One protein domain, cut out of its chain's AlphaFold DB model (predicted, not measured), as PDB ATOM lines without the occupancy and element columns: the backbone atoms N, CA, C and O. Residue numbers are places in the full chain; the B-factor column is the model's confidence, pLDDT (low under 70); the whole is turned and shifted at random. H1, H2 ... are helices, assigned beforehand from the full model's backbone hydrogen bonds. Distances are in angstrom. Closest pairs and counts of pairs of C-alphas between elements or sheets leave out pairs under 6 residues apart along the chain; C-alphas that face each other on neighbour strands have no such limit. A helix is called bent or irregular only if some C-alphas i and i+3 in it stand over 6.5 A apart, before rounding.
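This is residues 272 to 321 of the 328 residues of a protein of Candidatus Vecturithrix granuli (UniProt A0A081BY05). A small head holds the short helix H1, a looping link and the first part of the long helix H2; H1 crosses H2 there, and residues 306 to 321 stick out as an arm that makes the length. The printed part has 50 residues with two named helices, H1 then H2, and no named strand: all helix. It is loose, radius of gyration of the C-alphas 13.1 A, spanning 41 by 19 by 15 A.

H1, residues 274 to 281, begins at C-alpha 274 (-37.121, 27.001, -44.802) and measures 10.6 A. H2, residues 295 to 318, measures 35.5 A and ends at C-alpha 318 (-23.948, 8.447, -56.346). H2 is irregular: C-alphas 296 and 299 are 7.7 A apart.

H1 touches H2, about perpendicular at 85 degrees, and H2 does so with residues 298 to 305 alone. The closest C-alphas, of Leu 280 and Ala 301, are 5.9 A apart. Every O i to N i+4 pair is within hydrogen-bond range in H1, and 18 of 20 in H2.

The C-alphas farthest apart, of Gly 291 and Glu 320, are 41.0 A apart. The printed part has no cut. The link, residues 282 to 294, is long. No printed residue is under 70 in pLDDT.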
ATOM      1  N   LEU A 272     -34.966  27.133 -37.906       70.19
ATOM      2  CA  LEU A 272     -34.854  28.121 -38.968       70.19
ATOM      3  C   LEU A 272     -35.767  27.619 -40.088       70.19
ATOM      4  O   LEU A 272     -35.455  26.658 -40.784       70.19
ATOM      5  N   LYS A 273     -36.970  28.200 -40.155       77.81
ATOM      6  CA  LYS A 273     -37.974  27.843 -41.152       77.81
ATOM      7  C   LYS A 273     -37.282  27.907 -42.507       77.81
ATOM      8  O   LYS A 273     -36.430  28.774 -42.702       77.81
ATOM      9  N   THR A 274     -37.658  27.032 -43.430       80.50
ATOM     10  CA  THR A 274     -37.121  27.001 -44.802       80.50
ATOM     11  C   THR A 274     -36.994  28.406 -45.406       80.50
ATOM     12  O   THR A 274     -35.949  28.752 -45.941       80.50
ATOM     13  N   CYS A 275     -37.968  29.289 -45.146       85.75
ATOM     14  CA  CYS A 275     -37.922  30.692 -45.566       85.75
ATOM     15  C   CYS A 275     -36.719  31.517 -45.054       85.75
ATOM     16  O   CYS A 275     -36.251  32.424 -45.744       85.75
ATOM     17  N   CYS A 276     -36.236  31.265 -43.835       88.31
ATOM     18  CA  CYS A 276     -35.071  31.946 -43.270       88.31
ATOM     19  C   CYS A 276     -33.769  31.415 -43.865       88.31
ATOM     20  O   CYS A 276     -32.850  32.201 -44.061       88.31
ATOM     21  N   ILE A 277     -33.707  30.110 -44.148       83.44
ATOM     22  CA  ILE A 277     -32.550  29.471 -44.781       83.44
ATOM     23  C   ILE A 277     -32.348  30.060 -46.178       83.44
ATOM     24  O   ILE A 277     -31.246  30.499 -46.489       83.44
ATOM     25  N   ASP A 278     -33.419  30.170 -46.968       84.12
ATOM     26  CA  ASP A 278     -33.352  30.748 -48.316       84.12
ATOM     27  C   ASP A 278     -32.904  32.216 -48.281       84.12
ATOM     28  O   ASP A 278     -32.063  32.643 -49.067       84.12
ATOM     29  N   SER A 279     -33.416  32.993 -47.320       88.69
ATOM     30  CA  SER A 279     -33.021  34.400 -47.156       88.69
ATOM     31  C   SER A 279     -31.542  34.537 -46.778       88.69
ATOM     32  O   SER A 279     -30.839  35.380 -47.328       88.69
ATOM     33  N   LEU A 280     -31.059  33.683 -45.874       86.06
ATOM     34  CA  LEU A 280     -29.653  33.624 -45.476       86.06
ATOM     35  C   LEU A 280     -28.743  33.176 -46.626       86.06
ATOM     36  O   LEU A 280     -27.676  33.755 -46.809       86.06
ATOM     37  N   ALA A 281     -29.169  32.197 -47.429       80.12
ATOM     38  CA  ALA A 281     -28.430  31.732 -48.601       80.12
ATOM     39  C   ALA A 281     -28.278  32.827 -49.674       80.12
ATOM     40  O   ALA A 281     -27.286  32.838 -50.399       80.12
ATOM     41  N   MET A 282     -29.224  33.769 -49.742       84.19
ATOM     42  CA  MET A 282     -29.144  34.973 -50.580       84.19
ATOM     43  C   MET A 282     -28.335  36.118 -49.940       84.19
ATOM     44  O   MET A 282     -28.269  37.207 -50.504       84.19
ATOM     45  N   GLY A 283     -27.741  35.915 -48.760       85.31
ATOM     46  CA  GLY A 283     -26.973  36.942 -48.046       85.31
ATOM     47  C   GLY A 283     -27.832  38.015 -47.368       85.31
ATOM     48  O   GLY A 283     -27.319  39.066 -46.985       85.31
ATOM     49  N   LEU A 284     -29.140  37.786 -47.200       90.50
ATOM     50  CA  LEU A 284     -30.023  38.748 -46.547       90.50
ATOM     51  C   LEU A 284     -29.906  38.648 -45.023       90.50
ATOM     52  O   LEU A 284     -30.094  37.591 -44.421       90.50
ATOM     53  N   LEU A 285     -29.697  39.796 -44.374       90.88
ATOM     54  CA  LEU A 285     -29.627  39.906 -42.909       90.88
ATOM     55  C   LEU A 285     -30.997  39.787 -42.223       90.88
ATOM     56  O   LEU A 285     -31.081  39.726 -40.996       90.88
ATOM     57  N   ARG A 286     -32.089  39.777 -42.992       91.69
ATOM     58  CA  ARG A 286     -33.456  39.660 -42.488       91.69
ATOM     59  C   ARG A 286     -34.270  38.778 -43.426       91.69
ATOM     60  O   ARG A 286     -34.221  38.959 -44.636       91.69
ATOM     61  N   CYS A 287     -35.049  37.851 -42.872       92.06
ATOM     62  CA  CYS A 287     -35.943  37.031 -43.684       92.06
ATOM     63  C   CYS A 287     -37.078  37.898 -44.234       92.06
ATOM     64  O   CYS A 287     -37.842  38.465 -43.451       92.06
ATOM     65  N   GLU A 288     -37.238  37.979 -45.553       91.56
ATOM     66  CA  GLU A 288     -38.307  38.793 -46.155       91.56
ATOM     67  C   GLU A 288     -39.709  38.234 -45.896       91.56
ATOM     68  O   GLU A 288     -40.693  38.975 -45.908       91.56
ATOM     69  N   ILE A 289     -39.800  36.924 -45.669       90.75
ATOM     70  CA  ILE A 289     -41.073  36.221 -45.515       90.75
ATOM     71  C   ILE A 289     -41.574  36.343 -44.076       90.75
ATOM     72  O   ILE A 289     -42.719  36.723 -43.851       90.75
ATOM     73  N   CYS A 290     -40.724  36.043 -43.087       92.81
ATOM     74  CA  CYS A 290     -41.129  36.055 -41.680       92.81
ATOM     75  C   CYS A 290     -40.613  37.265 -40.885       92.81
ATOM     76  O   CYS A 290     -40.916  37.383 -39.700       92.81
ATOM     77  N   GLY A 291     -39.800  38.136 -41.485       91.25
ATOM     78  CA  GLY A 291     -39.299  39.366 -40.864       91.25
ATOM     79  C   GLY A 291     -38.281  39.176 -39.734       91.25
ATOM     80  O   GLY A 291     -37.944  40.159 -39.071       91.25
ATOM     81  N   ARG A 292     -37.794  37.951 -39.487       90.12
ATOM     82  CA  ARG A 292     -36.810  37.669 -38.426       90.12
ATOM     83  C   ARG A 292     -35.437  38.205 -38.814       90.12
ATOM     84  O   ARG A 292     -35.048  38.109 -39.976       90.12
ATOM     85  N   ASN A 293     -34.724  38.759 -37.837       90.56
ATOM     86  CA  ASN A 293     -33.337  39.182 -37.991       90.56
ATOM     87  C   ASN A 293     -32.426  37.941 -37.986       90.56
ATOM     88  O   ASN A 293     -32.607  37.048 -37.158       90.56
ATOM     89  N   LEU A 294     -31.511  37.865 -38.949       89.25
ATOM     90  CA  LEU A 294     -30.613  36.733 -39.199       89.25
ATOM     91  C   LEU A 294     -29.139  37.115 -38.994       89.25
ATOM     92  O   LEU A 294     -28.264  36.288 -39.237       89.25
ATOM     93  N   LYS A 295     -28.856  38.346 -38.547       89.62
ATOM     94  CA  LYS A 295     -27.499  38.903 -38.441       89.62
ATOM     95  C   LYS A 295     -26.569  38.044 -37.578       89.62
ATOM     96  O   LYS A 295     -25.441  37.785 -37.979       89.62
ATOM     97  N   ASP A 296     -27.084  37.508 -36.475       86.44
ATOM     98  CA  ASP A 296     -26.301  36.678 -35.549       86.44
ATOM     99  C   ASP A 296     -26.205  35.210 -35.997       86.44
ATOM    100  O   ASP A 296     -25.503  34.409 -35.389       86.44
ATOM    101  N   LYS A 297     -26.900  34.838 -37.080       84.88
ATOM    102  CA  LYS A 297     -26.990  33.457 -37.585       84.88
ATOM    103  C   LYS A 297     -26.236  33.242 -38.898       84.88
ATOM    104  O   LYS A 297     -26.429  32.225 -39.560       84.88
ATOM    105  N   HIS A 298     -25.371  34.179 -39.279       81.62
ATOM    106  CA  HIS A 298     -24.606  34.092 -40.523       81.62
ATOM    107  C   HIS A 298     -23.655  32.884 -40.550       81.62
ATOM    108  O   HIS A 298     -23.527  32.220 -41.575       81.62
ATOM    109  N   GLN A 299     -23.017  32.558 -39.419       84.56
ATOM    110  CA  GLN A 299     -22.146  31.377 -39.323       84.56
ATOM    111  C   GLN A 299     -22.933  30.082 -39.557       84.56
ATOM    112  O   GLN A 299     -22.542  29.268 -40.388       84.56
ATOM    113  N   TYR A 300     -24.095  29.960 -38.914       81.94
ATOM    114  CA  TYR A 300     -24.982  28.811 -39.071       81.94
ATOM    115  C   TYR A 300     -25.484  28.645 -40.514       81.94
ATOM    116  O   TYR A 300     -25.508  27.548 -41.063       81.94
ATOM    117  N   ALA A 301     -25.840  29.749 -41.176       76.31
ATOM    118  CA  ALA A 301     -26.224  29.727 -42.585       76.31
ATOM    119  C   ALA A 301     -25.120  29.203 -43.504       76.31
ATOM    120  O   ALA A 301     -25.382  28.416 -44.416       76.31
ATOM    121  N   HIS A 302     -23.891  29.660 -43.266       82.00
ATOM    122  CA  HIS A 302     -22.734  29.251 -44.042       82.00
ATOM    123  C   HIS A 302     -22.457  27.752 -43.876       82.00
ATOM    124  O   HIS A 302     -22.223  27.060 -44.869       82.00
ATOM    125  N   GLU A 303     -22.558  27.236 -42.650       86.38
ATOM    126  CA  GLU A 303     -22.432  25.807 -42.358       86.38
ATOM    127  C   GLU A 303     -23.522  24.982 -43.060       86.38
ATOM    128  O   GLU A 303     -23.212  24.023 -43.770       86.38
ATOM    129  N   LEU A 304     -24.785  25.415 -42.998       82.12
ATOM    130  CA  LEU A 304     -25.893  24.731 -43.673       82.12
ATOM    131  C   LEU A 304     -25.718  24.710 -45.205       82.12
ATOM    132  O   LEU A 304     -25.999  23.711 -45.875       82.12
ATOM    133  N   GLN A 305     -25.212  25.804 -45.781       82.00
ATOM    134  CA  GLN A 305     -24.913  25.893 -47.210       82.00
ATOM    135  C   GLN A 305     -23.731  24.992 -47.605       82.00
ATOM    136  O   GLN A 305     -23.716  24.432 -48.706       82.00
ATOM    137  N   GLN A 306     -22.724  24.846 -46.741       88.69
ATOM    138  CA  GLN A 306     -21.641  23.883 -46.947       88.69
ATOM    139  C   GLN A 306     -22.160  22.446 -46.893       88.69
ATOM    140  O   GLN A 306     -21.862  21.668 -47.801       88.69
ATOM    141  N   GLN A 307     -22.992  22.119 -45.905       88.00
ATOM    142  CA  GLN A 307     -23.584  20.792 -45.753       88.00
ATOM    143  C   GLN A 307     -24.434  20.413 -46.973       88.00
ATOM    144  O   GLN A 307     -24.297  19.316 -47.512       88.00
ATOM    145  N   ARG A 308     -25.237  21.348 -47.500       84.12
ATOM    146  CA  ARG A 308     -26.025  21.105 -48.718       84.12
ATOM    147  C   ARG A 308     -25.161  20.927 -49.967       84.12
ATOM    148  O   ARG A 308     -25.481  20.100 -50.816       84.12
ATOM    149  N   ARG A 309     -24.045  21.655 -50.084       86.88
ATOM    150  CA  ARG A 309     -23.069  21.441 -51.169       86.88
ATOM    151  C   ARG A 309     -22.391  20.076 -51.072       86.88
ATOM    152  O   ARG A 309     -22.144  19.464 -52.105       86.88
ATOM    153  N   GLN A 310     -22.101  19.600 -49.864       94.50
ATOM    154  CA  GLN A 310     -21.563  18.255 -49.653       94.50
ATOM    155  C   GLN A 310     -22.590  17.182 -50.026       94.50
ATOM    156  O   GLN A 310     -22.256  16.303 -50.810       94.50
ATOM    157  N   GLN A 311     -23.846  17.320 -49.591       92.06
ATOM    158  CA  GLN A 311     -24.925  16.408 -49.990       92.06
ATOM    159  C   GLN A 311     -25.103  16.348 -51.508       92.06
ATOM    160  O   GLN A 311     -25.128  15.265 -52.074       92.06
ATOM    161  N   LEU A 312     -25.151  17.498 -52.188       87.62
ATOM    162  CA  LEU A 312     -25.258  17.522 -53.650       87.62
ATOM    163  C   LEU A 312     -24.046  16.878 -54.333       87.62
ATOM    164  O   LEU A 312     -24.201  16.215 -55.352       87.62
ATOM    165  N   ARG A 313     -22.834  17.036 -53.780       90.81
ATOM    166  CA  ARG A 313     -21.648  16.325 -54.282       90.81
ATOM    167  C   ARG A 313     -21.790  14.817 -54.111       90.81
ATOM    168  O   ARG A 313     -21.500  14.089 -55.053       90.81
ATOM    169  N   GLU A 314     -22.240  14.353 -52.951       94.56
ATOM    170  CA  GLU A 314     -22.473  12.928 -52.696       94.56
ATOM    171  C   GLU A 314     -23.565  12.361 -53.607       94.56
ATOM    172  O   GLU A 314     -23.395  11.278 -54.158       94.56
ATOM    173  N   GLU A 315     -24.650  13.104 -53.829       91.88
ATOM    174  CA  GLU A 315     -25.719  12.725 -54.754       91.88
ATOM    175  C   GLU A 315     -25.232  12.663 -56.201       91.88
ATOM    176  O   GLU A 315     -25.538  11.695 -56.891       91.88
ATOM    177  N   LEU A 316     -24.431  13.632 -56.657       90.88
ATOM    178  CA  LEU A 316     -23.846  13.620 -58.003       90.88
ATOM    179  C   LEU A 316     -22.879  12.448 -58.200       90.88
ATOM    180  O   LEU A 316     -22.912  11.800 -59.245       90.88
ATOM    181  N   VAL A 317     -22.055  12.148 -57.190       92.25
ATOM    182  CA  VAL A 317     -21.169  10.973 -57.200       92.25
ATOM    183  C   VAL A 317     -21.994   9.685 -57.226       92.25
ATOM    184  O   VAL A 317     -21.691   8.775 -57.993       92.25
ATOM    185  N   LYS A 318     -23.063   9.614 -56.427       93.62
ATOM    186  CA  LYS A 318     -23.948   8.447 -56.346       93.62
ATOM    187  C   LYS A 318     -24.769   8.235 -57.618       93.62
ATOM    188  O   LYS A 318     -25.072   7.095 -57.951       93.62
ATOM    189  N   ALA A 319     -25.143   9.307 -58.305       91.06
ATOM    190  CA  ALA A 319     -25.943   9.250 -59.519       91.06
ATOM    191  C   ALA A 319     -25.146   8.796 -60.757       91.06
ATOM    192  O   ALA A 319     -25.739   8.725 -61.829       91.06
ATOM    193  N   GLU A 320     -23.839   8.502 -60.627       86.31
ATOM    194  CA  GLU A 320     -22.951   8.134 -61.745       86.31
ATOM    195  C   GLU A 320     -23.169   9.035 -62.969       86.31
ATOM    196  O   GLU A 320     -23.179   8.579 -64.114       86.31
ATOM    197  N   VAL A 321     -23.371  10.338 -62.737       77.50
ATOM    198  CA  VAL A 321     -23.496  11.298 -63.832       77.50
ATOM    199  C   VAL A 321     -22.117  11.408 -64.469       77.50
ATOM    200  O   VAL A 321     -21.276  12.202 -64.049       77.50
TER     201      VAL A 321